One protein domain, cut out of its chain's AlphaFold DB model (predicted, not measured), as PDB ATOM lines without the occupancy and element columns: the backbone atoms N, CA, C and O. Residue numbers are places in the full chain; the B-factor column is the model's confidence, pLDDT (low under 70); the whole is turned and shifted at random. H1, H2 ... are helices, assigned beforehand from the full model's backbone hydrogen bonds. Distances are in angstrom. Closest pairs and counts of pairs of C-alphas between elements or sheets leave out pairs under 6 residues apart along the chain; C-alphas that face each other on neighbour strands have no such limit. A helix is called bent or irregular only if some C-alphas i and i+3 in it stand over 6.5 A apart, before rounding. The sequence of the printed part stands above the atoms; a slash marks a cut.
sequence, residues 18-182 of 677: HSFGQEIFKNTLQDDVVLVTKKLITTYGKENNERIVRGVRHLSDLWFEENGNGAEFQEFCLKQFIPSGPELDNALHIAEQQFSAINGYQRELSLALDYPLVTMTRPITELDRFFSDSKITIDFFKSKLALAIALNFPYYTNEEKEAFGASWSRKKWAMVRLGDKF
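Overview. This is residues 18 to 182 of the 677 residues of an uncharacterized protein of Cyclobacterium xiamenense (UniProt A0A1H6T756). A small body of helices, with H6 in its middle, H2 and H8 packing on H6, and H1b packing on both H2 and H3, has one long arm: H4 runs away from it, H5 folds back beside the far part of H4, and residues 134 to 144 lead back to H6. The arm makes the length of the domain, and at its far end residues 118 to 123 stand free; H1a and H7 lie at the margins of the body. The printed part has 165 residues with eight named helices, H1 to H8 in order along the chain, and no named strand; the class is all helix, with 128 residues in the helices. The whole is loose, with a radius of gyration of the C-alphas of 19.9 A, and only just elongated, spanning 65 by 43 by 29 A.

Arrangement. The longest helix is H4, residues 86 to 119, with a kink of 50 degrees near residue 113; it is irregular, C-alphas 113 and 116 being 7.4 A apart. With residues 110 to 117 alone it touches H5, residues 126 to 133, at a shallow tilt of 11 degrees, opposite ways. This is a helical hairpin, its closest C-alphas those of Leu 113 and Ser 132, 5.0 A apart. H4 is close to but not clearly touching H8, residues 170 to 182, the closest C-alphas being those of Leu 92 and Met 175 at 6.8 A. The hub is H6, residues 145 to 152, touching three helices. H8 touches it with residues 178 to 182 alone, at a steep tilt of 47 degrees; the closest C-alphas, of Ala 150 and Gly 179, are 5.9 A apart. H2, residues 46 to 62, touches H6 at a shallow tilt of 33 degrees, only just short of steep, with the C-alphas of Gly 55 and Leu 151 closest at 4.0 A. H3, residues 70 to 80, only just touches H6, with 3 pairs of C-alphas within 8 A, the closest those of Gln 80 and Ala 148 at 6.3 A; the two are about perpendicular, at 76 degrees. H1, residues 18 to 44, was assigned as one helix by its hydrogen bonds but is bent, C-alphas 28 and 31 being 6.5 A apart; its arms H1a, residues 18 to 28, and H1b, residues 31 to 44, stand at 45 degrees. H1b and H2 touch as a helical hairpin, with the C-alphas of Ile 41 and Asn 49 closest at 5.8 A. H1b also touches H3, the same way at a shallow tilt of 23 degrees, with the C-alphas of Val 36 and Gln 74 closest at 5.7 A. H1a touches no helix, nor does H7, residues 158 to 167, which is close to but not clearly touching H8, the closest C-alphas being those of Gly 165 and Trp 173 at 7.5 A. Each O i to N i+4 pair is within hydrogen-bond range in H1a, H1b, H3, H5 and H6, against 11 of 13 in H2, 28 of 30 in H4, 4 of 6 in H7 and 7 of 9 in H8.

Along the chain. H4 measures 47.1 A from C-alpha 86 at (-16.160, -25.387, -16.820) to C-alpha 119 at (-4.560, -9.105, 25.844). H2 measures 24.9 A and is irregular, C-alphas 47 and 50 being 7.7 A apart; H1b measures 20.2 A and H8 19.7 A. H1a and H3 measure 15.1 A and 15.2 A, H5 10.5 A and H6 10.8 A. H7 measures 14.7 A and is irregular, C-alphas 163 and 166 being 7.5 A apart. H1a begins at C-alpha 18 at (-46.699, -18.322, 11.712), and H8 ends at C-alpha 182 at (-25.510, -23.939, 4.388).

Size, cuts and confidence. The two C-alphas farthest apart, those of Thr 42 and Pro 123, are 65.5 A apart. The printed part has no cut. The link from H5 to H6, 11 residues, is long. The mean pLDDT of the printed part is 93.2, and residues 18 to 21 are under 70.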
ATOM      1  N   HIS A  18     -47.772 -18.476  12.691       51.62
ATOM      2  CA  HIS A  18     -46.699 -18.322  11.712       51.62
ATOM      3  C   HIS A  18     -45.868 -19.602  11.520       51.62
ATOM      4  O   HIS A  18     -45.555 -19.944  10.383       51.62
ATOM      5  N   SER A  19     -45.575 -20.361  12.587       52.41
ATOM      6  CA  SER A  19     -44.855 -21.643  12.470       52.41
ATOM      7  C   SER A  19     -45.646 -22.687  11.669       52.41
ATOM      8  O   SER A  19     -45.075 -23.419  10.864       52.41
ATOM      9  N   PHE A  20     -46.974 -22.691  11.833       59.81
ATOM     10  CA  PHE A  20     -47.897 -23.505  11.040       59.81
ATOM     11  C   PHE A  20     -47.965 -23.027   9.578       59.81
ATOM     12  O   PHE A  20     -48.023 -23.841   8.659       59.81
ATOM     13  N   GLY A  21     -47.889 -21.709   9.350       62.22
ATOM     14  CA  GLY A  21     -47.789 -21.114   8.014       62.22
ATOM     15  C   GLY A  21     -46.554 -21.589   7.246       62.22
ATOM     16  O   GLY A  21     -46.677 -22.047   6.113       62.22
ATOM     17  N   GLN A  22     -45.386 -21.607   7.898       72.31
ATOM     18  CA  GLN A  22     -44.125 -22.014   7.271       72.31
ATOM     19  C   GLN A  22     -44.105 -23.500   6.860       72.31
ATOM     20  O   GLN A  22     -43.522 -23.853   5.830       72.31
ATOM     21  N   GLU A  23     -44.751 -24.375   7.635       70.94
ATOM     22  CA  GLU A  23     -44.893 -25.801   7.312       70.94
ATOM     23  C   GLU A  23     -45.877 -26.032   6.156       70.94
ATOM     24  O   GLU A  23     -45.582 -26.788   5.225       70.94
ATOM     25  N   ILE A  24     -47.011 -25.321   6.151       73.81
ATOM     26  CA  ILE A  24     -47.949 -25.316   5.020       73.81
ATOM     27  C   ILE A  24     -47.243 -24.834   3.752       73.81
ATOM     28  O   ILE A  24     -47.355 -25.481   2.710       73.81
ATOM     29  N   PHE A  25     -46.483 -23.744   3.840       80.94
ATOM     30  CA  PHE A  25     -45.732 -23.203   2.717       80.94
ATOM     31  C   PHE A  25     -44.748 -24.231   2.145       80.94
ATOM     32  O   PHE A  25     -44.752 -24.478   0.935       80.94
ATOM     33  N   LYS A  26     -43.963 -24.903   2.998       81.06
ATOM     34  CA  LYS A  26     -43.047 -25.967   2.552       81.06
ATOM     35  C   LYS A  26     -43.782 -27.110   1.851       81.06
ATOM     36  O   LYS A  26     -43.327 -27.563   0.804       81.06
ATOM     37  N   ASN A  27     -44.940 -27.523   2.366       79.81
ATOM     38  CA  ASN A  27     -45.762 -28.544   1.714       79.81
ATOM     39  C   ASN A  27     -46.268 -28.089   0.336       79.81
ATOM     40  O   ASN A  27     -46.257 -28.879  -0.606       79.81
ATOM     41  N   THR A  28     -46.658 -26.819   0.187       82.38
ATOM     42  CA  THR A  28     -47.081 -26.278  -1.119       82.38
ATOM     43  C   THR A  28     -45.934 -26.168  -2.124       82.38
ATOM     44  O   THR A  28     -46.163 -26.335  -3.318       82.38
ATOM     45  N   LEU A  29     -44.696 -25.971  -1.658       90.81
ATOM     46  CA  LEU A  29     -43.506 -25.862  -2.507       90.81
ATOM     47  C   LEU A  29     -43.111 -27.198  -3.166       90.81
ATOM     48  O   LEU A  29     -42.368 -27.222  -4.149       90.81
ATOM     49  N   GLN A  30     -43.602 -28.329  -2.651       91.81
ATOM     50  CA  GLN A  30     -43.209 -29.661  -3.116       91.81
ATOM     51  C   GLN A  30     -43.586 -29.924  -4.586       91.81
ATOM     52  O   GLN A  30     -42.825 -30.568  -5.317       91.81
ATOM     53  N   ASP A  31     -44.722 -29.396  -5.046       92.50
ATOM     54  CA  ASP A  31     -45.136 -29.505  -6.450       92.50
ATOM     55  C   ASP A  31     -44.208 -28.698  -7.373       92.50
ATOM     56  O   ASP A  31     -43.828 -29.163  -8.457       92.50
ATOM     57  N   ASP A  32     -43.769 -27.520  -6.917       96.31
ATOM     58  CA  ASP A  32     -42.820 -26.666  -7.633       96.31
ATOM     59  C   ASP A  32     -41.442 -27.322  -7.752       96.31
ATOM     60  O   ASP A  32     -40.837 -27.286  -8.830       96.31
ATOM     61  N   VAL A  33     -40.975 -27.984  -6.684       96.75
ATOM     62  CA  VAL A  33     -39.745 -28.792  -6.672       96.75
ATOM     63  C   VAL A  33     -39.793 -29.848  -7.774       96.75
ATOM     64  O   VAL A  33     -38.908 -29.898  -8.633       96.75
ATOM     65  N   VAL A  34     -40.857 -30.656  -7.822       96.56
ATOM     66  CA  VAL A  34     -41.002 -31.716  -8.835       96.56
ATOM     67  C   VAL A  34     -41.029 -31.135 -10.249       96.56
ATOM     68  O   VAL A  34     -40.399 -31.684 -11.164       96.56
ATOM     69  N   LEU A  35     -41.753 -30.033 -10.449       96.75
ATOM     70  CA  LEU A  35     -41.890 -29.400 -11.756       96.75
ATOM     71  C   LEU A  35     -40.559 -28.828 -12.255       96.75
ATOM     72  O   LEU A  35     -40.178 -29.075 -13.406       96.75
ATOM     73  N   VAL A  36     -39.835 -28.085 -11.415       98.06
ATOM     74  CA  VAL A  36     -38.587 -27.437 -11.830       98.06
ATOM     75  C   VAL A  36     -37.445 -28.427 -12.000       98.06
ATOM     76  O   VAL A  36     -36.692 -28.310 -12.966       98.06
ATOM     77  N   THR A  37     -37.368 -29.467 -11.164       97.94
ATOM     78  CA  THR A  37     -36.407 -30.564 -11.340       97.94
ATOM     79  C   THR A  37     -36.561 -31.212 -12.718       97.94
ATOM     80  O   THR A  37     -35.572 -31.375 -13.434       97.94
ATOM     81  N   LYS A  38     -37.794 -31.514 -13.152       97.19
ATOM     82  CA  LYS A  38     -38.049 -32.072 -14.495       97.19
ATOM     83  C   LYS A  38     -37.617 -31.124 -15.614       97.19
ATOM     84  O   LYS A  38     -37.012 -31.574 -16.591       97.19
ATOM     85  N   LYS A  39     -37.908 -29.824 -15.480       97.62
ATOM     86  CA  LYS A  39     -37.496 -28.802 -16.458       97.62
ATOM     87  C   LYS A  39     -35.972 -28.727 -16.562       97.62
ATOM     88  O   LYS A  39     -35.444 -28.833 -17.662       97.62
ATOM     89  N   LEU A  40     -35.266 -28.637 -15.435       97.88
ATOM     90  CA  LEU A  40     -33.803 -28.586 -15.394       97.88
ATOM     91  C   LEU A  40     -33.159 -29.836 -16.008       97.88
ATOM     92  O   LEU A  40     -32.239 -29.703 -16.808       97.88
ATOM     93  N   ILE A  41     -33.662 -31.040 -15.704       96.94
ATOM     94  CA  ILE A  41     -33.146 -32.292 -16.296       96.94
ATOM     95  C   ILE A  41     -33.359 -32.310 -17.814       96.94
ATOM     96  O   ILE A  41     -32.505 -32.786 -18.559       96.94
ATOM     97  N   THR A  42     -34.491 -31.781 -18.282       96.69
ATOM     98  CA  THR A  42     -34.779 -31.678 -19.720       96.69
ATOM     99  C   THR A  42     -33.830 -30.694 -20.409       96.69
ATOM    100  O   THR A  42     -33.364 -30.976 -21.508       96.69
ATOM    101  N   THR A  43     -33.515 -29.570 -19.759       96.56
ATOM    102  CA  THR A  43     -32.635 -28.521 -20.301       96.56
ATOM    103  C   THR A  43     -31.156 -28.908 -20.282       96.56
ATOM    104  O   THR A  43     -30.450 -28.656 -21.253       96.56
ATOM    105  N   TYR A  44     -30.679 -29.503 -19.186       95.12
ATOM    106  CA  TYR A  44     -29.250 -29.715 -18.918       95.12
ATOM    107  C   TYR A  44     -28.815 -31.184 -18.967       95.12
ATOM    108  O   TYR A  44     -27.704 -31.492 -18.559       95.12
ATOM    109  N   GLY A  45     -29.671 -32.099 -19.426       91.75
ATOM    110  CA  GLY A  45     -29.292 -33.492 -19.658       91.75
ATOM    111  C   GLY A  45     -29.248 -34.386 -18.410       91.75
ATOM    112  O   GLY A  45     -29.360 -33.956 -17.257       91.75
ATOM    113  N   LYS A  46     -29.116 -35.697 -18.654       88.50
ATOM    114  CA  LYS A  46     -29.177 -36.745 -17.613       88.50
ATOM    115  C   LYS A  46     -27.917 -36.807 -16.750       88.50
ATOM    116  O   LYS A  46     -27.989 -37.268 -15.616       88.50
ATOM    117  N   GLU A  47     -26.790 -36.328 -17.254       91.00
ATOM    118  CA  GLU A  47     -25.510 -36.232 -16.552       91.00
ATOM    119  C   GLU A  47     -25.552 -35.272 -15.354       91.00
ATOM    120  O   GLU A  47     -24.756 -35.400 -14.427       91.00
ATOM    121  N   ASN A  48     -26.506 -34.335 -15.339       93.81
ATOM    122  CA  ASN A  48     -26.733 -33.407 -14.233       93.81
ATOM    123  C   ASN A  48     -27.820 -33.883 -13.257       93.81
ATOM    124  O   ASN A  48     -28.037 -33.232 -12.236       93.81
ATOM    125  N   ASN A  49     -28.500 -35.000 -13.542       95.38
ATOM    126  CA  ASN A  49     -29.725 -35.412 -12.853       95.38
ATOM    127  C   ASN A  49     -29.556 -35.488 -11.328       95.38
ATOM    128  O   ASN A  49     -30.291 -34.828 -10.600       95.38
ATOM    129  N   GLU A  50     -28.541 -36.209 -10.843       93.75
ATOM    130  CA  GLU A  50     -28.308 -36.349  -9.401       93.75
ATOM    131  C   GLU A  50     -28.087 -34.989  -8.717       93.75
ATOM    132  O   GLU A  50     -28.693 -34.711  -7.679       93.75
ATOM    133  N   ARG A  51     -27.277 -34.102  -9.320       95.31
ATOM    134  CA  ARG A  51     -27.008 -32.768  -8.758       95.31
ATOM    135  C   ARG A  51     -28.246 -31.879  -8.796       95.31
ATOM    136  O   ARG A  51     -28.477 -31.164  -7.831       95.31
ATOM    137  N   ILE A  52     -29.048 -31.940  -9.861       97.88
ATOM    138  CA  ILE A  52     -30.304 -31.185  -9.964       97.88
ATOM    139  C   ILE A  52     -31.263 -31.622  -8.861       97.88
ATOM    140  O   ILE A  52     -31.760 -30.783  -8.118       97.88
ATOM    141  N   VAL A  53     -31.523 -32.926  -8.746       96.88
ATOM    142  CA  VAL A  53     -32.468 -33.463  -7.757       96.88
ATOM    143  C   VAL A  53     -32.035 -33.066  -6.349       96.88
ATOM    144  O   VAL A  53     -32.840 -32.549  -5.576       96.88
ATOM    145  N   ARG A  54     -30.753 -33.259  -6.026       96.00
ATOM    146  CA  ARG A  54     -30.225 -32.937  -4.700       96.00
ATOM    147  C   ARG A  54     -30.200 -31.431  -4.436       96.00
ATOM    148  O   ARG A  54     -30.600 -31.007  -3.363       96.00
ATOM    149  N   GLY A  55     -29.757 -30.637  -5.405       97.50
ATOM    150  CA  GLY A  55     -29.654 -29.182  -5.301       97.50
ATOM    151  C   GLY A  55     -31.002 -28.497  -5.126       97.50
ATOM    152  O   GLY A  55     -31.154 -27.673  -4.232       97.50
ATOM    153  N   VAL A  56     -32.005 -28.873  -5.926       98.00
ATOM    154  CA  VAL A  56     -33.362 -28.314  -5.803       98.00
ATOM    155  C   VAL A  56     -33.982 -28.701  -4.459       98.00
ATOM    156  O   VAL A  56     -34.575 -27.845  -3.808       98.00
ATOM    157  N   ARG A  57     -33.799 -29.952  -4.008       96.00
ATOM    158  CA  ARG A  57     -34.275 -30.394  -2.689       96.00
ATOM    159  C   ARG A  57     -33.593 -29.635  -1.548       96.00
ATOM    160  O   ARG A  57     -34.257 -29.141  -0.647       96.00
ATOM    161  N   HIS A  58     -32.273 -29.507  -1.608       95.75
ATOM    162  CA  HIS A  58     -31.517 -28.774  -0.600       95.75
ATOM    163  C   HIS A  58     -31.941 -27.300  -0.551       95.75
ATOM    164  O   HIS A  58     -32.189 -26.759   0.521       95.75
ATOM    165  N   LEU A  59     -32.114 -26.665  -1.713       97.25
ATOM    166  CA  LEU A  59     -32.647 -25.310  -1.801       97.25
ATOM    167  C   LEU A  59     -34.048 -25.201  -1.181       97.25
ATOM    168  O   LEU A  59     -34.285 -24.255  -0.435       97.25
ATOM    169  N   SER A  60     -34.963 -26.139  -1.458       95.44
ATOM    170  CA  SER A  60     -36.317 -26.097  -0.882       95.44
ATOM    171  C   SER A  60     -36.318 -26.214   0.640       95.44
ATOM    172  O   SER A  60     -37.151 -25.591   1.296       95.44
ATOM    173  N   ASP A  61     -35.357 -26.936   1.219       92.19
ATOM    174  CA  ASP A  61     -35.235 -27.057   2.674       92.19
ATOM    175  C   ASP A  61     -34.847 -25.721   3.338       92.19
ATOM    176  O   ASP A  61     -35.241 -25.468   4.482       92.19
ATOM    177  N   LEU A  62     -34.143 -24.846   2.610       93.81
ATOM    178  CA  LEU A  62     -33.657 -23.538   3.072       93.81
ATOM    179  C   LEU A  62     -34.524 -22.350   2.608       93.81
ATOM    180  O   LEU A  62     -34.275 -21.206   3.010       93.81
ATOM    181  N   TRP A  63     -35.505 -22.606   1.739       94.12
ATOM    182  CA  TRP A  63     -36.384 -21.591   1.165       94.12
ATOM    183  C   TRP A  63     -37.560 -21.301   2.099       94.12
ATOM    184  O   TRP A  63     -38.362 -22.185   2.409       94.12
ATOM    185  N   PHE A  64     -37.679 -20.046   2.520       91.25
ATOM    186  CA  PHE A  64     -38.783 -19.555   3.342       91.25
ATOM    187  C   PHE A  64     -39.626 -18.525   2.593       91.25
ATOM    188  O   PHE A  64     -39.228 -18.047   1.529       91.25
ATOM    189  N   GLU A  65     -40.791 -18.179   3.148       88.81
ATOM    190  CA  GLU A  65     -41.759 -17.276   2.503       88.81
ATOM    191  C   GLU A  65     -41.130 -15.933   2.102       88.81
ATOM    192  O   GLU A  65     -41.387 -15.409   1.021       88.81
ATOM    193  N   GLU A  66     -40.222 -15.415   2.930       89.12
ATOM    194  CA  GLU A  66     -39.453 -14.191   2.673       89.12
ATOM    195  C   GLU A  66     -38.553 -14.245   1.424       89.12
ATOM    196  O   GLU A  66     -38.111 -13.208   0.925       89.12
ATOM    197  N   ASN A  67     -38.250 -15.436   0.898       92.06
ATOM    198  CA  ASN A  67     -37.439 -15.588  -0.307       92.06
ATOM    199  C   ASN A  67     -38.273 -15.519  -1.592       92.06
ATOM    200  O   ASN A  67     -37.716 -15.146  -2.636       92.06
ATOM    201  N   GLY A  68     -39.569 -15.828  -1.494       93.06
ATOM    202  CA  GLY A  68     -40.552 -15.777  -2.572       93.06
ATOM    203  C   GLY A  68     -41.514 -16.967  -2.562       93.06
ATOM    204  O   GLY A  68     -41.320 -17.941  -1.838       93.06
ATOM    205  N   ASN A  69     -42.547 -16.912  -3.396       94.75
ATOM    206  CA  ASN A  69     -43.504 -18.006  -3.590       94.75
ATOM    207  C   ASN A  69     -42.963 -19.114  -4.524       94.75
ATOM    208  O   ASN A  69     -41.844 -19.040  -5.032       94.75
ATOM    209  N   GLY A  70     -43.782 -20.135  -4.791       95.31
ATOM    210  CA  GLY A  70     -43.431 -21.259  -5.665       95.31
ATOM    211  C   GLY A  70     -42.990 -20.874  -7.082       95.31
ATOM    212  O   GLY A  70     -42.022 -21.423  -7.607       95.31
ATOM    213  N   ALA A  71     -43.619 -19.867  -7.697       96.12
ATOM    214  CA  ALA A  71     -43.219 -19.395  -9.022       96.12
ATOM    215  C   ALA A  71     -41.834 -18.726  -8.992       96.12
ATOM    216  O   ALA A  71     -41.004 -18.988  -9.866       96.12
ATOM    217  N   GLU A  72     -41.560 -17.922  -7.962       97.62
ATOM    218  CA  GLU A  72     -40.254 -17.283  -7.757       97.62
ATOM    219  C   GLU A  72     -39.162 -18.312  -7.434       97.62
ATOM    220  O   GLU A  72     -38.031 -18.174  -7.903       97.62
ATOM    221  N   PHE A  73     -39.498 -19.380  -6.704       98.12
ATOM    222  CA  PHE A  73     -38.611 -20.522  -6.485       98.12
ATOM    223  C   PHE A  73     -38.240 -21.212  -7.805       98.12
ATOM    224  O   PHE A  73     -37.056 -21.447  -8.073       98.12
ATOM    225  N   GLN A  74     -39.225 -21.502  -8.666       98.19
ATOM    226  CA  GLN A  74     -38.962 -22.106  -9.976       98.19
ATOM    227  C   GLN A  74     -38.095 -21.193 -10.853       98.19
ATOM    228  O   GLN A  74     -37.139 -21.666 -11.472       98.19
ATOM    229  N   GLU A  75     -38.412 -19.896 -10.911       98.19
ATOM    230  CA  GLU A  75     -37.632 -18.915 -11.671       98.19
ATOM    231  C   GLU A  75     -36.190 -18.845 -11.161       98.19
ATOM    232  O   GLU A  75     -35.248 -18.881 -11.956       98.19
ATOM    233  N   PHE A  76     -36.008 -18.813  -9.838       98.50
ATOM    234  CA  PHE A  76     -34.689 -18.810  -9.220       98.50
ATOM    235  C   PHE A  76     -33.887 -20.050  -9.619       98.50
ATOM    236  O   PHE A  76     -32.756 -19.914 -10.081       98.50
ATOM    237  N   CYS A  77     -34.478 -21.243  -9.522       98.50
ATOM    238  CA  CYS A  77     -33.830 -22.489  -9.925       98.50
ATOM    239  C   CYS A  77     -33.398 -22.471 -11.398       98.50
ATOM    240  O   CYS A  77     -32.257 -22.799 -11.712       98.50
ATOM    241  N   LEU A  78     -34.289 -22.062 -12.305       98.25
ATOM    242  CA  LEU A  78     -34.003 -22.016 -13.743       98.25
ATOM    243  C   LEU A  78     -32.925 -20.987 -14.092       98.25
ATOM    244  O   LEU A  78     -32.135 -21.216 -15.004       98.25
ATOM    245  N   LYS A  79     -32.888 -19.861 -13.375       97.81
ATOM    246  CA  LYS A  79     -31.922 -18.783 -13.600       97.81
ATOM    247  C   LYS A  79     -30.547 -19.076 -13.001       97.81
ATOM    248  O   LYS A  79     -29.546 -18.661 -13.575       97.81
ATOM    249  N   GLN A  80     -30.506 -19.710 -11.830       97.88
ATOM    250  CA  GLN A  80     -29.288 -19.840 -11.023       97.88
ATOM    251  C   GLN A  80     -28.620 -21.210 -11.131       97.88
ATOM    252  O   GLN A  80     -27.513 -21.366 -10.620       97.88
ATOM    253  N   PHE A  81     -29.255 -22.208 -11.752       98.38
ATOM    254  CA  PHE A  81     -28.626 -23.512 -11.922       98.38
ATOM    255  C   PHE A  81     -27.453 -23.445 -12.911       98.38
ATOM    256  O   PHE A  81     -27.578 -22.945 -14.028       98.38
ATOM    257  N   ILE A  82     -26.317 -24.001 -12.502       97.94
ATOM    258  CA  ILE A  82     -25.067 -24.044 -13.254       97.94
ATOM    259  C   ILE A  82     -24.820 -25.505 -13.655       97.94
ATOM    260  O   ILE A  82     -24.719 -26.355 -12.763       97.94
ATOM    261  N   PRO A  83     -24.741 -25.845 -14.957       95.44
ATOM    262  CA  PRO A  83     -24.493 -27.215 -15.411       95.44
ATOM    263  C   PRO A  83     -23.080 -27.703 -15.054       95.44
ATOM    264  O   PRO A  83     -22.170 -26.912 -14.823       95.44
ATOM    265  N   SER A  84     -22.891 -29.028 -15.004       94.12
ATOM    266  CA  SER A  84     -21.575 -29.649 -14.816       94.12
ATOM    267  C   SER A  84     -20.633 -29.191 -15.918       94.12
ATOM    268  O   SER A  84     -21.016 -29.204 -17.085       94.12
ATOM    269  N   GLY A  85     -19.383 -28.902 -15.565       94.38
ATOM    270  CA  GLY A  85     -18.361 -28.526 -16.532       94.38
ATOM    271  C   GLY A  85     -17.594 -27.275 -16.108       94.38
ATOM    272  O   GLY A  85     -17.544 -26.965 -14.912       94.38
ATOM    273  N   PRO A  86     -16.987 -26.565 -17.075       96.88
ATOM    274  CA  PRO A  86     -16.160 -25.387 -16.820       96.88
ATOM    275  C   PRO A  86     -16.870 -24.276 -16.036       96.88
ATOM    276  O   PRO A  86     -16.242 -23.602 -15.223       96.88
ATOM    277  N   GLU A  87     -18.174 -24.092 -16.233       96.94
ATOM    278  CA  GLU A  87     -18.960 -23.056 -15.559       96.94
ATOM    279  C   GLU A  87     -19.098 -23.329 -14.057       96.94
ATOM    280  O   GLU A  87     -18.940 -22.414 -13.248       96.94
ATOM    281  N   LEU A  88     -19.337 -24.588 -13.670       97.62
ATOM    282  CA  LEU A  88     -19.400 -24.994 -12.264       97.62
ATOM    283  C   LEU A  88     -18.023 -24.902 -11.593       97.62
ATOM    284  O   LEU A  88     -17.926 -24.476 -10.443       97.62
ATOM    285  N   ASP A  89     -16.961 -25.255 -12.318       97.88
ATOM    286  CA  ASP A  89     -15.583 -25.109 -11.844       97.88
ATOM    287  C   ASP A  89     -15.221 -23.631 -11.617       97.88
ATOM    288  O   ASP A  89     -14.618 -23.283 -10.600       97.88
ATOM    289  N   ASN A  90     -15.646 -22.741 -12.517       98.38
ATOM    290  CA  ASN A  90     -15.471 -21.300 -12.352       98.38
ATOM    291  C   ASN A  90     -16.298 -20.750 -11.177       98.38
ATOM    292  O   ASN A  90     -15.811 -19.917 -10.415       98.38
ATOM    293  N   ALA A  91     -17.525 -21.240 -10.981       98.44
ATOM    294  CA  ALA A  91     -18.348 -20.862  -9.835       98.44
ATOM    295  C   ALA A  91     -17.712 -21.279  -8.501       98.44
ATOM    296  O   ALA A  91     -17.698 -20.487  -7.557       98.44
ATOM    297  N   LEU A  92     -17.126 -22.482  -8.438       98.50
ATOM    298  CA  LEU A  92     -16.337 -22.926  -7.289       98.50
ATOM    299  C   LEU A  92     -15.158 -21.974  -7.050       98.50
ATOM    300  O   LEU A  92     -14.991 -21.492  -5.934       98.50
ATOM    301  N   HIS A  93     -14.385 -21.657  -8.093       98.19
ATOM    302  CA  HIS A  93     -13.232 -20.761  -7.987       98.19
ATOM    303  C   HIS A  93     -13.606 -19.370  -7.450       98.19
ATOM    304  O   HIS A  93     -12.939 -18.850  -6.552       98.19
ATOM    305  N   ILE A  94     -14.703 -18.791  -7.949       98.19
ATOM    306  CA  ILE A  94     -15.240 -17.522  -7.443       98.19
ATOM    307  C   ILE A  94     -15.597 -17.662  -5.961       98.19
ATOM    308  O   ILE A  94     -15.182 -16.828  -5.156       98.19
ATOM    309  N   ALA A  95     -16.324 -18.715  -5.578       98.19
ATOM    310  CA  ALA A  95     -16.703 -18.935  -4.186       98.19
ATOM    311  C   ALA A  95     -15.473 -19.033  -3.267       98.19
ATOM    312  O   ALA A  95     -15.454 -18.403  -2.212       98.19
ATOM    313  N   GLU A  96     -14.424 -19.750  -3.673       97.69
ATOM    314  CA  GLU A  96     -13.186 -19.857  -2.894       97.69
ATOM    315  C   GLU A  96     -12.523 -18.503  -2.648       97.69
ATOM    316  O   GLU A  96     -12.174 -18.181  -1.510       97.69
ATOM    317  N   GLN A  97     -12.392 -17.684  -3.693       97.25
ATOM    318  CA  GLN A  97     -11.810 -16.348  -3.574       97.25
ATOM    319  C   GLN A  97     -12.646 -15.442  -2.665       97.25
ATOM    320  O   GLN A  97     -12.102 -14.780  -1.779       97.25
ATOM    321  N   GLN A  98     -13.969 -15.434  -2.850       97.56
ATOM    322  CA  GLN A  98     -14.856 -14.556  -2.088       97.56
ATOM    323  C   GLN A  98     -14.965 -14.983  -0.620       97.56
ATOM    324  O   GLN A  98     -14.877 -14.133   0.262       97.56
ATOM    325  N   PHE A  99     -15.065 -16.283  -0.317       97.50
ATOM    326  CA  PHE A  99     -15.060 -16.753   1.074       97.50
ATOM    327  C   PHE A  99     -13.697 -16.587   1.753       97.50
ATOM    328  O   PHE A  99     -13.656 -16.387   2.969       97.50
ATOM    329  N   SER A 100     -12.588 -16.640   1.007       97.25
ATOM    330  CA  SER A 100     -11.277 -16.253   1.539       97.25
ATOM    331  C   SER A 100     -11.270 -14.783   1.945       97.25
ATOM    332  O   SER A 100     -10.860 -14.466   3.057       97.25
ATOM    333  N   ALA A 101     -11.752 -13.882   1.088       96.69
ATOM    334  CA  ALA A 101     -11.804 -12.456   1.403       96.69
ATOM    335  C   ALA A 101     -12.733 -12.164   2.592       96.69
ATOM    336  O   ALA A 101     -12.318 -11.519   3.553       96.69
ATOM    337  N   ILE A 102     -13.965 -12.679   2.560       96.19
ATOM    338  CA  ILE A 102     -14.974 -12.441   3.599       96.19
ATOM    339  C   ILE A 102     -14.464 -12.892   4.971       96.19
ATOM    340  O   ILE A 102     -14.371 -12.076   5.888       96.19
ATOM    341  N   ASN A 103     -14.064 -14.161   5.102       95.69
ATOM    342  CA  ASN A 103     -13.613 -14.694   6.390       95.69
ATOM    343  C   ASN A 103     -12.295 -14.043   6.832       95.69
ATOM    344  O   ASN A 103     -12.083 -13.818   8.023       95.69
ATOM    345  N   GLY A 104     -11.412 -13.740   5.874       96.56
ATOM    346  CA  GLY A 104     -10.165 -13.017   6.085       96.56
ATOM    347  C   GLY A 104     -10.391 -11.685   6.786       96.56
ATOM    348  O   GLY A 104      -9.946 -11.506   7.920       96.56
ATOM    349  N   TYR A 105     -11.129 -10.780   6.143       96.69
ATOM    350  CA  TYR A 105     -11.367  -9.434   6.663       96.69
ATOM    351  C   TYR A 105     -12.262  -9.412   7.906       96.69
ATOM    352  O   TYR A 105     -12.005  -8.616   8.809       96.69
ATOM    353  N   GLN A 106     -13.260 -10.299   8.008       95.81
ATOM    354  CA  GLN A 106     -14.058 -10.423   9.235       95.81
ATOM    355  C   GLN A 106     -13.194 -10.819  10.434       95.81
ATOM    356  O   GLN A 106     -13.366 -10.265  11.523       95.81
ATOM    357  N   ARG A 107     -12.238 -11.739  10.244       95.50
ATOM    358  CA  ARG A 107     -11.299 -12.109  11.304       95.50
ATOM    359  C   ARG A 107     -10.378 -10.952  11.671       95.50
ATOM    360  O   ARG A 107     -10.240 -10.696  12.857       95.50
ATOM    361  N   GLU A 108      -9.769 -10.262  10.702       96.06
ATOM    362  CA  GLU A 108      -8.879  -9.123  11.001       96.06
ATOM    363  C   GLU A 108      -9.610  -8.026  11.788       96.06
ATOM    364  O   GLU A 108      -9.088  -7.510  12.774       96.06
ATOM    365  N   LEU A 109     -10.854  -7.716  11.403       95.56
ATOM    366  CA  LEU A 109     -11.686  -6.771  12.143       95.56
ATOM    367  C   LEU A 109     -11.979  -7.281  13.560       95.56
ATOM    368  O   LEU A 109     -11.822  -6.532  14.520       95.56
ATOM    369  N   SER A 110     -12.361  -8.553  13.701       94.44
ATOM    370  CA  SER A 110     -12.634  -9.153  15.012       94.44
ATOM    371  C   SER A 110     -11.401  -9.122  15.914       94.44
ATOM    372  O   SER A 110     -11.509  -8.739  17.071       94.44
ATOM    373  N   LEU A 111     -10.219  -9.444  15.378       94.56
ATOM    374  CA  LEU A 111      -8.949  -9.371  16.099       94.56
ATOM    375  C   LEU A 111      -8.670  -7.958  16.612       94.56
ATOM    376  O   LEU A 111      -8.307  -7.805  17.773       94.56
ATOM    377  N   ALA A 112      -8.870  -6.937  15.775       94.31
ATOM    378  CA  ALA A 112      -8.643  -5.548  16.160       94.31
ATOM    379  C   ALA A 112      -9.606  -5.076  17.263       94.31
ATOM    380  O   ALA A 112      -9.181  -4.395  18.196       94.31
ATOM    381  N   LEU A 113     -10.888  -5.448  17.170       94.69
ATOM    382  CA  LEU A 113     -11.911  -5.072  18.152       94.69
ATOM    383  C   LEU A 113     -11.741  -5.822  19.482       94.69
ATOM    384  O   LEU A 113     -11.920  -5.234  20.545       94.69
ATOM    385  N   ASP A 114     -11.332  -7.092  19.427       93.38
ATOM    386  CA  ASP A 114     -11.150  -7.942  20.609       93.38
ATOM    387  C   ASP A 114      -9.814  -7.730  21.310       93.38
ATOM    388  O   ASP A 114      -9.647  -8.179  22.445       93.38
ATOM    389  N   TYR A 115      -8.854  -7.072  20.655       92.44
ATOM    390  CA  TYR A 115      -7.483  -6.984  21.146       92.44
ATOM    391  C   TYR A 115      -7.400  -6.516  22.609       92.44
ATOM    392  O   TYR A 115      -6.799  -7.236  23.408       92.44
ATOM    393  N   PRO A 116      -8.058  -5.412  23.035       92.06
ATOM    394  CA  PRO A 116      -8.010  -4.986  24.432       92.06
ATOM    395  C   PRO A 116      -8.589  -6.025  25.396       92.06
ATOM    396  O   PRO A 116      -8.013  -6.228  26.461       92.06
ATOM    397  N   LEU A 117      -9.690  -6.693  25.022       89.75
ATOM    398  CA  LEU A 117     -10.362  -7.703  25.850       89.75
ATOM    399  C   LEU A 117      -9.499  -8.952  26.035       89.75
ATOM    400  O   LEU A 117      -9.462  -9.524  27.122       89.75
ATOM    401  N   VAL A 118      -8.806  -9.362  24.974       89.94
ATOM    402  CA  VAL A 118      -7.990 -10.577  24.957       89.94
ATOM    403  C   VAL A 118      -6.663 -10.366  25.676       89.94
ATOM    404  O   VAL A 118      -6.303 -11.162  26.540       89.94
ATOM    405  N   THR A 119      -5.920  -9.315  25.322       89.12
ATOM    406  CA  THR A 119      -4.560  -9.105  25.844       89.12
ATOM    407  C   THR A 119      -4.548  -8.342  27.164       89.12
ATOM    408  O   THR A 119      -3.492  -8.203  27.773       89.12
ATOM    409  N   MET A 120      -5.690  -7.780  27.581       87.12
ATOM    410  CA  MET A 120      -5.820  -6.914  28.762       87.12
ATOM    411  C   MET A 120      -4.733  -5.833  28.828       87.12
ATOM    412  O   MET A 120      -4.167  -5.543  29.879       87.12
ATOM    413  N   THR A 121      -4.434  -5.205  27.687       85.00
ATOM    414  CA  THR A 121      -3.394  -4.159  27.575       85.00
ATOM    415  C   THR A 121      -3.718  -2.896  28.376       85.00
ATOM    416  O   THR A 121      -2.854  -2.045  28.575       85.00
ATOM    417  N   ARG A 122      -4.965  -2.774  28.835       88.56
ATOM    418  CA  ARG A 122      -5.491  -1.728  29.717       88.56
ATOM    419  C   ARG A 122      -6.675  -2.281  30.526       88.56
ATOM    420  O   ARG A 122      -7.218  -3.318  30.140       88.56
ATOM    421  N   PRO A 123      -7.125  -1.594  31.597       88.94
ATOM    422  CA  PRO A 123      -8.379  -1.933  32.264       88.94
ATOM    423  C   PRO A 123      -9.547  -1.959  31.272       88.94
ATOM    424  O   PRO A 123      -9.740  -1.002  30.520       88.94
ATOM    425  N   ILE A 124     -10.309  -3.055  31.274       88.31
ATOM    426  CA  ILE A 124     -11.442  -3.248  30.365       88.31
ATOM    427  C   ILE A 124     -12.589  -2.316  30.746       88.31
ATOM    428  O   ILE A 124     -13.041  -2.314  31.893       88.31
ATOM    429  N   THR A 125     -13.084  -1.564  29.767       90.06
ATOM    430  CA  THR A 125     -14.256  -0.695  29.909       90.06
ATOM    431  C   THR A 125     -15.475  -1.288  29.214       90.06
ATOM    432  O   THR A 125     -15.360  -2.141  28.336       90.06
ATOM    433  N   GLU A 126     -16.661  -0.788  29.556       91.00
ATOM    434  CA  GLU A 126     -17.889  -1.167  28.851       91.00
ATOM    435  C   GLU A 126     -17.852  -0.762  27.370       91.00
ATOM    436  O   GLU A 126     -18.356  -1.471  26.504       91.00
ATOM    437  N   LEU A 127     -17.158   0.335  27.048       94.12
ATOM    438  CA  LEU A 127     -16.980   0.765  25.667       94.12
ATOM    439  C   LEU A 127     -16.149  -0.241  24.852       94.12
ATOM    440  O   LEU A 127     -16.459  -0.464  23.685       94.12
ATOM    441  N   ASP A 128     -15.139  -0.882  25.455       93.31
ATOM    442  CA  ASP A 128     -14.382  -1.957  24.796       93.31
ATOM    443  C   ASP A 128     -15.291  -3.137  24.435       93.31
ATOM    444  O   ASP A 128     -15.174  -3.701  23.346       93.31
ATOM    445  N   ARG A 129     -16.237  -3.476  25.320       90.50
ATOM    446  CA  ARG A 129     -17.226  -4.533  25.070       90.50
ATOM    447  C   ARG A 129     -18.165  -4.151  23.934       90.50
ATOM    448  O   ARG A 129     -18.300  -4.925  22.998       90.50
ATOM    449  N   PHE A 130     -18.700  -2.929  23.933       93.50
ATOM    450  CA  PHE A 130     -19.549  -2.450  22.837       93.50
ATOM    451  C   PHE A 130     -18.838  -2.465  21.479       93.50
ATOM    452  O   PHE A 130     -19.455  -2.807  20.469       93.50
ATOM    453  N   PHE A 131     -17.542  -2.140  21.434       94.44
ATOM    454  CA  PHE A 131     -16.761  -2.275  20.202       94.44
ATOM    455  C   PHE A 131     -16.580  -3.739  19.789       94.44
ATOM    456  O   PHE A 131     -16.800  -4.053  18.621       94.44
ATOM    457  N   SER A 132     -16.243  -4.634  20.723       91.31
ATOM    458  CA  SER A 132     -16.193  -6.084  20.472       91.31
ATOM    459  C   SER A 132     -17.531  -6.640  19.969       91.31
ATOM    460  O   SER A 132     -17.553  -7.471  19.063       91.31
ATOM    461  N   ASP A 133     -18.651  -6.166  20.506       89.44
ATOM    462  CA  ASP A 133     -19.991  -6.644  20.149       89.44
ATOM    463  C   ASP A 133     -20.479  -6.072  18.807       89.44
ATOM    464  O   ASP A 133     -21.399  -6.605  18.192       89.44
ATOM    465  N   SER A 134     -19.817  -5.033  18.289       91.00
ATOM    466  CA  SER A 134     -20.133  -4.396  17.000       91.00
ATOM    467  C   SER A 134     -19.566  -5.143  15.778       91.00
ATOM    468  O   SER A 134     -19.439  -4.566  14.692       91.00
ATOM    469  N   LYS A 135     -19.197  -6.422  15.922       88.69
ATOM    470  CA  LYS A 135     -18.683  -7.252  14.820       88.69
ATOM    471  C   LYS A 135     -19.739  -7.448  13.732       88.69
ATOM    472  O   LYS A 135     -20.905  -7.736  13.992       88.69
ATOM    473  N   ILE A 136     -19.304  -7.346  12.477       85.69
ATOM    474  CA  ILE A 136     -20.189  -7.466  11.316       85.69
ATOM    475  C   ILE A 136     -20.529  -8.938  11.062       85.69
ATOM    476  O   ILE A 136     -19.667  -9.727  10.663       85.69
ATOM    477  N   THR A 137     -21.810  -9.271  11.197       85.44
ATOM    478  CA  THR A 137     -22.370 -10.555  10.757       85.44
ATOM    479  C   THR A 137     -22.979 -10.399   9.365       85.44
ATOM    480  O   THR A 137     -23.706  -9.441   9.103       85.44
ATOM    481  N   ILE A 138     -22.667 -11.322   8.454       90.81
ATOM    482  CA  ILE A 138     -23.172 -11.305   7.075       90.81
ATOM    483  C   ILE A 138     -24.297 -12.329   6.952       90.81
ATOM    484  O   ILE A 138     -24.077 -13.521   7.146       90.81
ATOM    485  N   ASP A 139     -25.484 -11.863   6.574       91.88
ATOM    486  CA  ASP A 139     -26.613 -12.729   6.245       91.88
ATOM    487  C   ASP A 139     -26.570 -13.128   4.758       91.88
ATOM    488  O   ASP A 139     -26.917 -12.359   3.851       91.88
ATOM    489  N   PHE A 140     -26.120 -14.356   4.503       95.50
ATOM    490  CA  PHE A 140     -26.033 -14.924   3.158       95.50
ATOM    491  C   PHE A 140     -27.384 -15.365   2.580       95.50
ATOM    492  O   PHE A 140     -27.486 -15.538   1.360       95.50
ATOM    493  N   PHE A 141     -28.418 -15.535   3.405       94.38
ATOM    494  CA  PHE A 141     -29.765 -15.850   2.932       94.38
ATOM    495  C   PHE A 141     -30.459 -14.595   2.414       94.38
ATOM    496  O   PHE A 141     -31.041 -14.629   1.326       94.38
ATOM    497  N   LYS A 142     -30.290 -13.457   3.099       91.88
ATOM    498  CA  LYS A 142     -30.805 -12.154   2.645       91.88
ATOM    499  C   LYS A 142     -30.272 -11.745   1.269       91.88
ATOM    500  O   LYS A 142     -31.017 -11.203   0.457       91.88
ATOM    501  N   SER A 143     -29.000 -12.023   0.977       92.81
ATOM    502  CA  SER A 143     -28.411 -11.780  -0.354       92.81
ATOM    503  C   SER A 143     -28.735 -12.867  -1.390       92.81
ATOM    504  O   SER A 143     -28.340 -12.744  -2.549       92.81
ATOM    505  N   LYS A 144     -29.444 -13.932  -0.991       95.88
ATOM    506  CA  LYS A 144     -29.713 -15.158  -1.764       95.88
ATOM    507  C   LYS A 144     -28.458 -15.943  -2.187       95.88
ATOM    508  O   LYS A 144     -28.581 -16.910  -2.939       95.88
ATOM    509  N   LEU A 145     -27.266 -15.596  -1.688       97.00
ATOM    510  CA  LEU A 145     -26.027 -16.325  -1.986       97.00
ATOM    511  C   LEU A 145     -26.062 -17.750  -1.420       97.00
ATOM    512  O   LEU A 145     -25.714 -18.692  -2.131       97.00
ATOM    513  N   ALA A 146     -26.528 -17.917  -0.179       97.25
ATOM    514  CA  ALA A 146     -26.681 -19.233   0.445       97.25
ATOM    515  C   ALA A 146     -27.602 -20.146  -0.381       97.25
ATOM    516  O   ALA A 146     -27.284 -21.306  -0.617       97.25
ATOM    517  N   LEU A 147     -28.699 -19.587  -0.905       97.88
ATOM    518  CA  LEU A 147     -29.669 -20.285  -1.752       97.88
ATOM    519  C   LEU A 147     -29.052 -20.707  -3.100       97.88
ATOM    520  O   LEU A 147     -29.195 -21.852  -3.528       97.88
ATOM    521  N   ALA A 148     -28.307 -19.814  -3.758       98.19
ATOM    522  CA  ALA A 148     -27.608 -20.142  -5.003       98.19
ATOM    523  C   ALA A 148     -26.536 -21.228  -4.800       98.19
ATOM    524  O   ALA A 148     -26.364 -22.098  -5.659       98.19
ATOM    525  N   ILE A 149     -25.835 -21.202  -3.663       98.19
ATOM    526  CA  ILE A 149     -24.862 -22.234  -3.296       98.19
ATOM    527  C   ILE A 149     -25.564 -23.563  -3.024       98.19
ATOM    528  O   ILE A 149     -25.159 -24.567  -3.599       98.19
ATOM    529  N   ALA A 150     -26.638 -23.578  -2.233       97.88
ATOM    530  CA  ALA A 150     -27.384 -24.794  -1.916       97.88
ATOM    531  C   ALA A 150     -27.904 -25.519  -3.169       97.88
ATOM    532  O   ALA A 150     -27.826 -26.748  -3.238       97.88
ATOM    533  N   LEU A 151     -28.356 -24.756  -4.174       98.38
ATOM    534  CA  LEU A 151     -28.809 -25.272  -5.469       98.38
ATOM    535  C   LEU A 151     -27.687 -25.939  -6.281       98.38
ATOM    536  O   LEU A 151     -27.918 -26.950  -6.943       98.38
ATOM    537  N   ASN A 152     -26.483 -25.362  -6.275       98.31
ATOM    538  CA  ASN A 152     -25.399 -25.762  -7.182       98.31
ATOM    539  C   ASN A 152     -24.341 -26.665  -6.533       98.31
ATOM    540  O   ASN A 152     -23.697 -27.455  -7.222       98.31
ATOM    541  N   PHE A 153     -24.186 -26.578  -5.216       97.75
ATOM    542  CA  PHE A 153     -23.237 -27.324  -4.398       97.75
ATOM    543  C   PHE A 153     -24.001 -27.952  -3.226       97.75
ATOM    544  O   PHE A 153     -23.962 -27.440  -2.109       97.75
ATOM    545  N   PRO A 154     -24.774 -29.021  -3.471       92.44
ATOM    546  CA  PRO A 154     -25.676 -29.553  -2.461       92.44
ATOM    547  C   PRO A 154     -24.949 -30.216  -1.285       92.44
ATOM    548  O   PRO A 154     -23.856 -30.764  -1.442       92.44
ATOM    549  N   TYR A 155     -25.619 -30.228  -0.133       92.31
ATOM    550  CA  TYR A 155     -25.172 -30.894   1.087       92.31
ATOM    551  C   TYR A 155     -25.139 -32.429   0.964       92.31
ATOM    552  O   TYR A 155     -25.954 -33.050   0.269       92.31
ATOM    553  N   TYR A 156     -24.195 -33.034   1.688       94.44
ATOM    554  CA  TYR A 156     -24.077 -34.476   1.885       94.44
ATOM    555  C   TYR A 156     -24.059 -34.784   3.380       94.44
ATOM    556  O   TYR A 156     -23.363 -34.117   4.151       94.44
ATOM    557  N   THR A 157     -24.793 -35.814   3.783       93.44
ATOM    558  CA  THR A 157     -24.792 -36.325   5.161       93.44
ATOM    559  C   THR A 157     -23.424 -36.903   5.539       93.44
ATOM    560  O   THR A 157     -22.560 -37.105   4.680       93.44
ATOM    561  N   ASN A 158     -23.192 -37.143   6.829       93.12
ATOM    562  CA  ASN A 158     -21.922 -37.713   7.285       93.12
ATOM    563  C   ASN A 158     -21.754 -39.149   6.780       93.12
ATOM    564  O   ASN A 158     -20.688 -39.498   6.287       93.12
ATOM    565  N   GLU A 159     -22.837 -39.919   6.787       93.06
ATOM    566  CA  GLU A 159     -22.899 -41.293   6.295       93.06
ATOM    567  C   GLU A 159     -22.554 -41.353   4.799       93.06
ATOM    568  O   GLU A 159     -21.772 -42.193   4.360       93.06
ATOM    569  N   GLU A 160     -23.071 -40.414   3.999       95.25
ATOM    570  CA  GLU A 160     -22.722 -40.306   2.578       95.25
ATOM    571  C   GLU A 160     -21.254 -39.907   2.369       95.25
ATOM    572  O   GLU A 160     -20.597 -40.418   1.460       95.25
ATOM    573  N   LYS A 161     -20.724 -38.995   3.192       96.00
ATOM    574  CA  LYS A 161     -19.313 -38.583   3.129       96.00
ATOM    575  C   LYS A 161     -18.375 -39.736   3.480       96.00
ATOM    576  O   LYS A 161     -17.351 -39.886   2.823       96.00
ATOM    577  N   GLU A 162     -18.715 -40.555   4.468       92.12
ATOM    578  CA  GLU A 162     -17.949 -41.754   4.818       92.12
ATOM    579  C   GLU A 162     -18.036 -42.818   3.716       92.12
ATOM    580  O   GLU A 162     -17.010 -43.358   3.304       92.12
ATOM    581  N   ALA A 163     -19.232 -43.061   3.171       94.62
ATOM    582  CA  ALA A 163     -19.450 -44.082   2.147       94.62
ATOM    583  C   ALA A 163     -18.808 -43.744   0.791       94.62
ATOM    584  O   ALA A 163     -18.282 -44.626   0.111       94.62
ATOM    585  N   PHE A 164     -18.865 -42.478   0.368       95.38
ATOM    586  CA  PHE A 164     -18.465 -42.072  -0.984       95.38
ATOM    587  C   PHE A 164     -17.196 -41.226  -1.024       95.38
ATOM    588  O   PHE A 164     -16.570 -41.122  -2.081       95.38
ATOM    589  N   GLY A 165     -16.796 -40.636   0.099       96.25
ATOM    590  CA  GLY A 165     -15.729 -39.645   0.164       96.25
ATOM    591  C   GLY A 165     -14.367 -40.135  -0.316       96.25
ATOM    592  O   GLY A 165     -13.640 -39.368  -0.944       96.25
ATOM    593  N   ALA A 166     -14.055 -41.419  -0.118       96.12
ATOM    594  CA  ALA A 166     -12.834 -42.047  -0.634       96.12
ATOM    595  C   ALA A 166     -12.753 -42.045  -2.171       96.12
ATOM    596  O   ALA A 166     -11.666 -42.093  -2.737       96.12
ATOM    597  N   SER A 167     -13.897 -41.985  -2.862       96.94
ATOM    598  CA  SER A 167     -13.948 -41.946  -4.328       96.94
ATOM    599  C   SER A 167     -13.921 -40.524  -4.902       96.94
ATOM    600  O   SER A 167     -13.852 -40.343  -6.121       96.94
ATOM    601  N   TRP A 168     -14.032 -39.496  -4.055       97.31
ATOM    602  CA  TRP A 168     -14.118 -38.109  -4.494       97.31
ATOM    603  C   TRP A 168     -12.737 -37.505  -4.728       97.31
ATOM    604  O   TRP A 168     -11.824 -37.633  -3.920       97.31
ATOM    605  N   SER A 169     -12.601 -36.751  -5.819       97.19
ATOM    606  CA  SER A 169     -11.436 -35.888  -6.014       97.19
ATOM    607  C   SER A 169     -11.424 -34.745  -4.994       97.19
ATOM    608  O   SER A 169     -12.472 -34.341  -4.482       97.19
ATOM    609  N   ARG A 170     -10.256 -34.133  -4.768       96.75
ATOM    610  CA  ARG A 170     -10.132 -32.942  -3.907       96.75
ATOM    611  C   ARG A 170     -11.055 -31.801  -4.347       96.75
ATOM    612  O   ARG A 170     -11.722 -31.193  -3.516       96.75
ATOM    613  N   LYS A 171     -11.220 -31.597  -5.661       97.69
ATOM    614  CA  LYS A 171     -12.200 -30.646  -6.216       97.69
ATOM    615  C   LYS A 171     -13.629 -30.967  -5.777       97.69
ATOM    616  O   LYS A 171     -14.371 -30.073  -5.378       97.69
ATOM    617  N   LYS A 172     -14.028 -32.242  -5.840       97.12
ATOM    618  CA  LYS A 172     -15.360 -32.671  -5.397       97.12
ATOM    619  C   LYS A 172     -15.525 -32.472  -3.891       97.12
ATOM    620  O   LYS A 172     -16.569 -31.981  -3.476       97.12
ATOM    621  N   TRP A 173     -14.501 -32.755  -3.092       97.75
ATOM    622  CA  TRP A 173     -14.503 -32.437  -1.664       97.75
ATOM    623  C   TRP A 173     -14.679 -30.942  -1.392       97.75
ATOM    624  O   TRP A 173     -15.503 -30.580  -0.557       97.75
ATOM    625  N   ALA A 174     -13.989 -30.068  -2.128       98.06
ATOM    626  CA  ALA A 174     -14.164 -28.620  -2.006       98.06
ATOM    627  C   ALA A 174     -15.611 -28.198  -2.316       98.06
ATOM    628  O   ALA A 174     -16.212 -27.449  -1.549       98.06
ATOM    629  N   MET A 175     -16.214 -28.754  -3.374       97.94
ATOM    630  CA  MET A 175     -17.635 -28.544  -3.690       97.94
ATOM    631  C   MET A 175     -18.564 -29.016  -2.560       97.94
ATOM    632  O   MET A 175     -19.525 -28.328  -2.233       97.94
ATOM    633  N   VAL A 176     -18.280 -30.164  -1.938       96.94
ATOM    634  CA  VAL A 176     -19.061 -30.672  -0.796       96.94
ATOM    635  C   VAL A 176     -18.914 -29.751   0.417       96.94
ATOM    636  O   VAL A 176     -19.913 -29.391   1.033       96.94
ATOM    637  N   ARG A 177     -17.694 -29.287   0.724       96.94
ATOM    638  CA  ARG A 177     -17.446 -28.334   1.821       96.94
ATOM    639  C   ARG A 177     -18.059 -26.958   1.582       96.94
ATOM    640  O   ARG A 177     -18.354 -26.263   2.551       96.94
ATOM    641  N   LEU A 178     -18.275 -26.568   0.325       97.69
ATOM    642  CA  LEU A 178     -19.053 -25.378  -0.010       97.69
ATOM    643  C   LEU A 178     -20.527 -25.551   0.374       97.69
ATOM    644  O   LEU A 178     -21.096 -24.654   0.989       97.69
ATOM    645  N   GLY A 179     -21.111 -26.712   0.064       95.50
ATOM    646  CA  GLY A 179     -22.482 -27.058   0.449       95.50
ATOM    647  C   GLY A 179     -22.680 -27.164   1.960       95.50
ATOM    648  O   GLY A 179     -23.671 -26.665   2.482       95.50
ATOM    649  N   ASP A 180     -21.693 -27.718   2.673       94.62
ATOM    650  CA  ASP A 180     -21.695 -27.834   4.140       94.62
ATOM    651  C   ASP A 180     -21.824 -26.486   4.869       94.62
ATOM    652  O   ASP A 180     -22.162 -26.463   6.048       94.62
ATOM    653  N   LYS A 181     -21.545 -25.355   4.207       94.12
ATOM    654  CA  LYS A 181     -21.702 -24.023   4.816       94.12
ATOM    655  C   LYS A 181     -23.157 -23.641   5.075       94.12
ATOM    656  O   LYS A 181     -23.392 -22.745   5.881       94.12
ATOM    657  N   PHE A 182     -24.089 -24.267   4.365       95.06
ATOM    658  CA  PHE A 182     -25.510 -23.939   4.388       95.06
ATOM    659  C   PHE A 182     -26.345 -25.218   4.449       95.06
ATOM    660  O   PHE A 182     -27.289 -25.361   3.686       95.06
TER     661      PHE A 182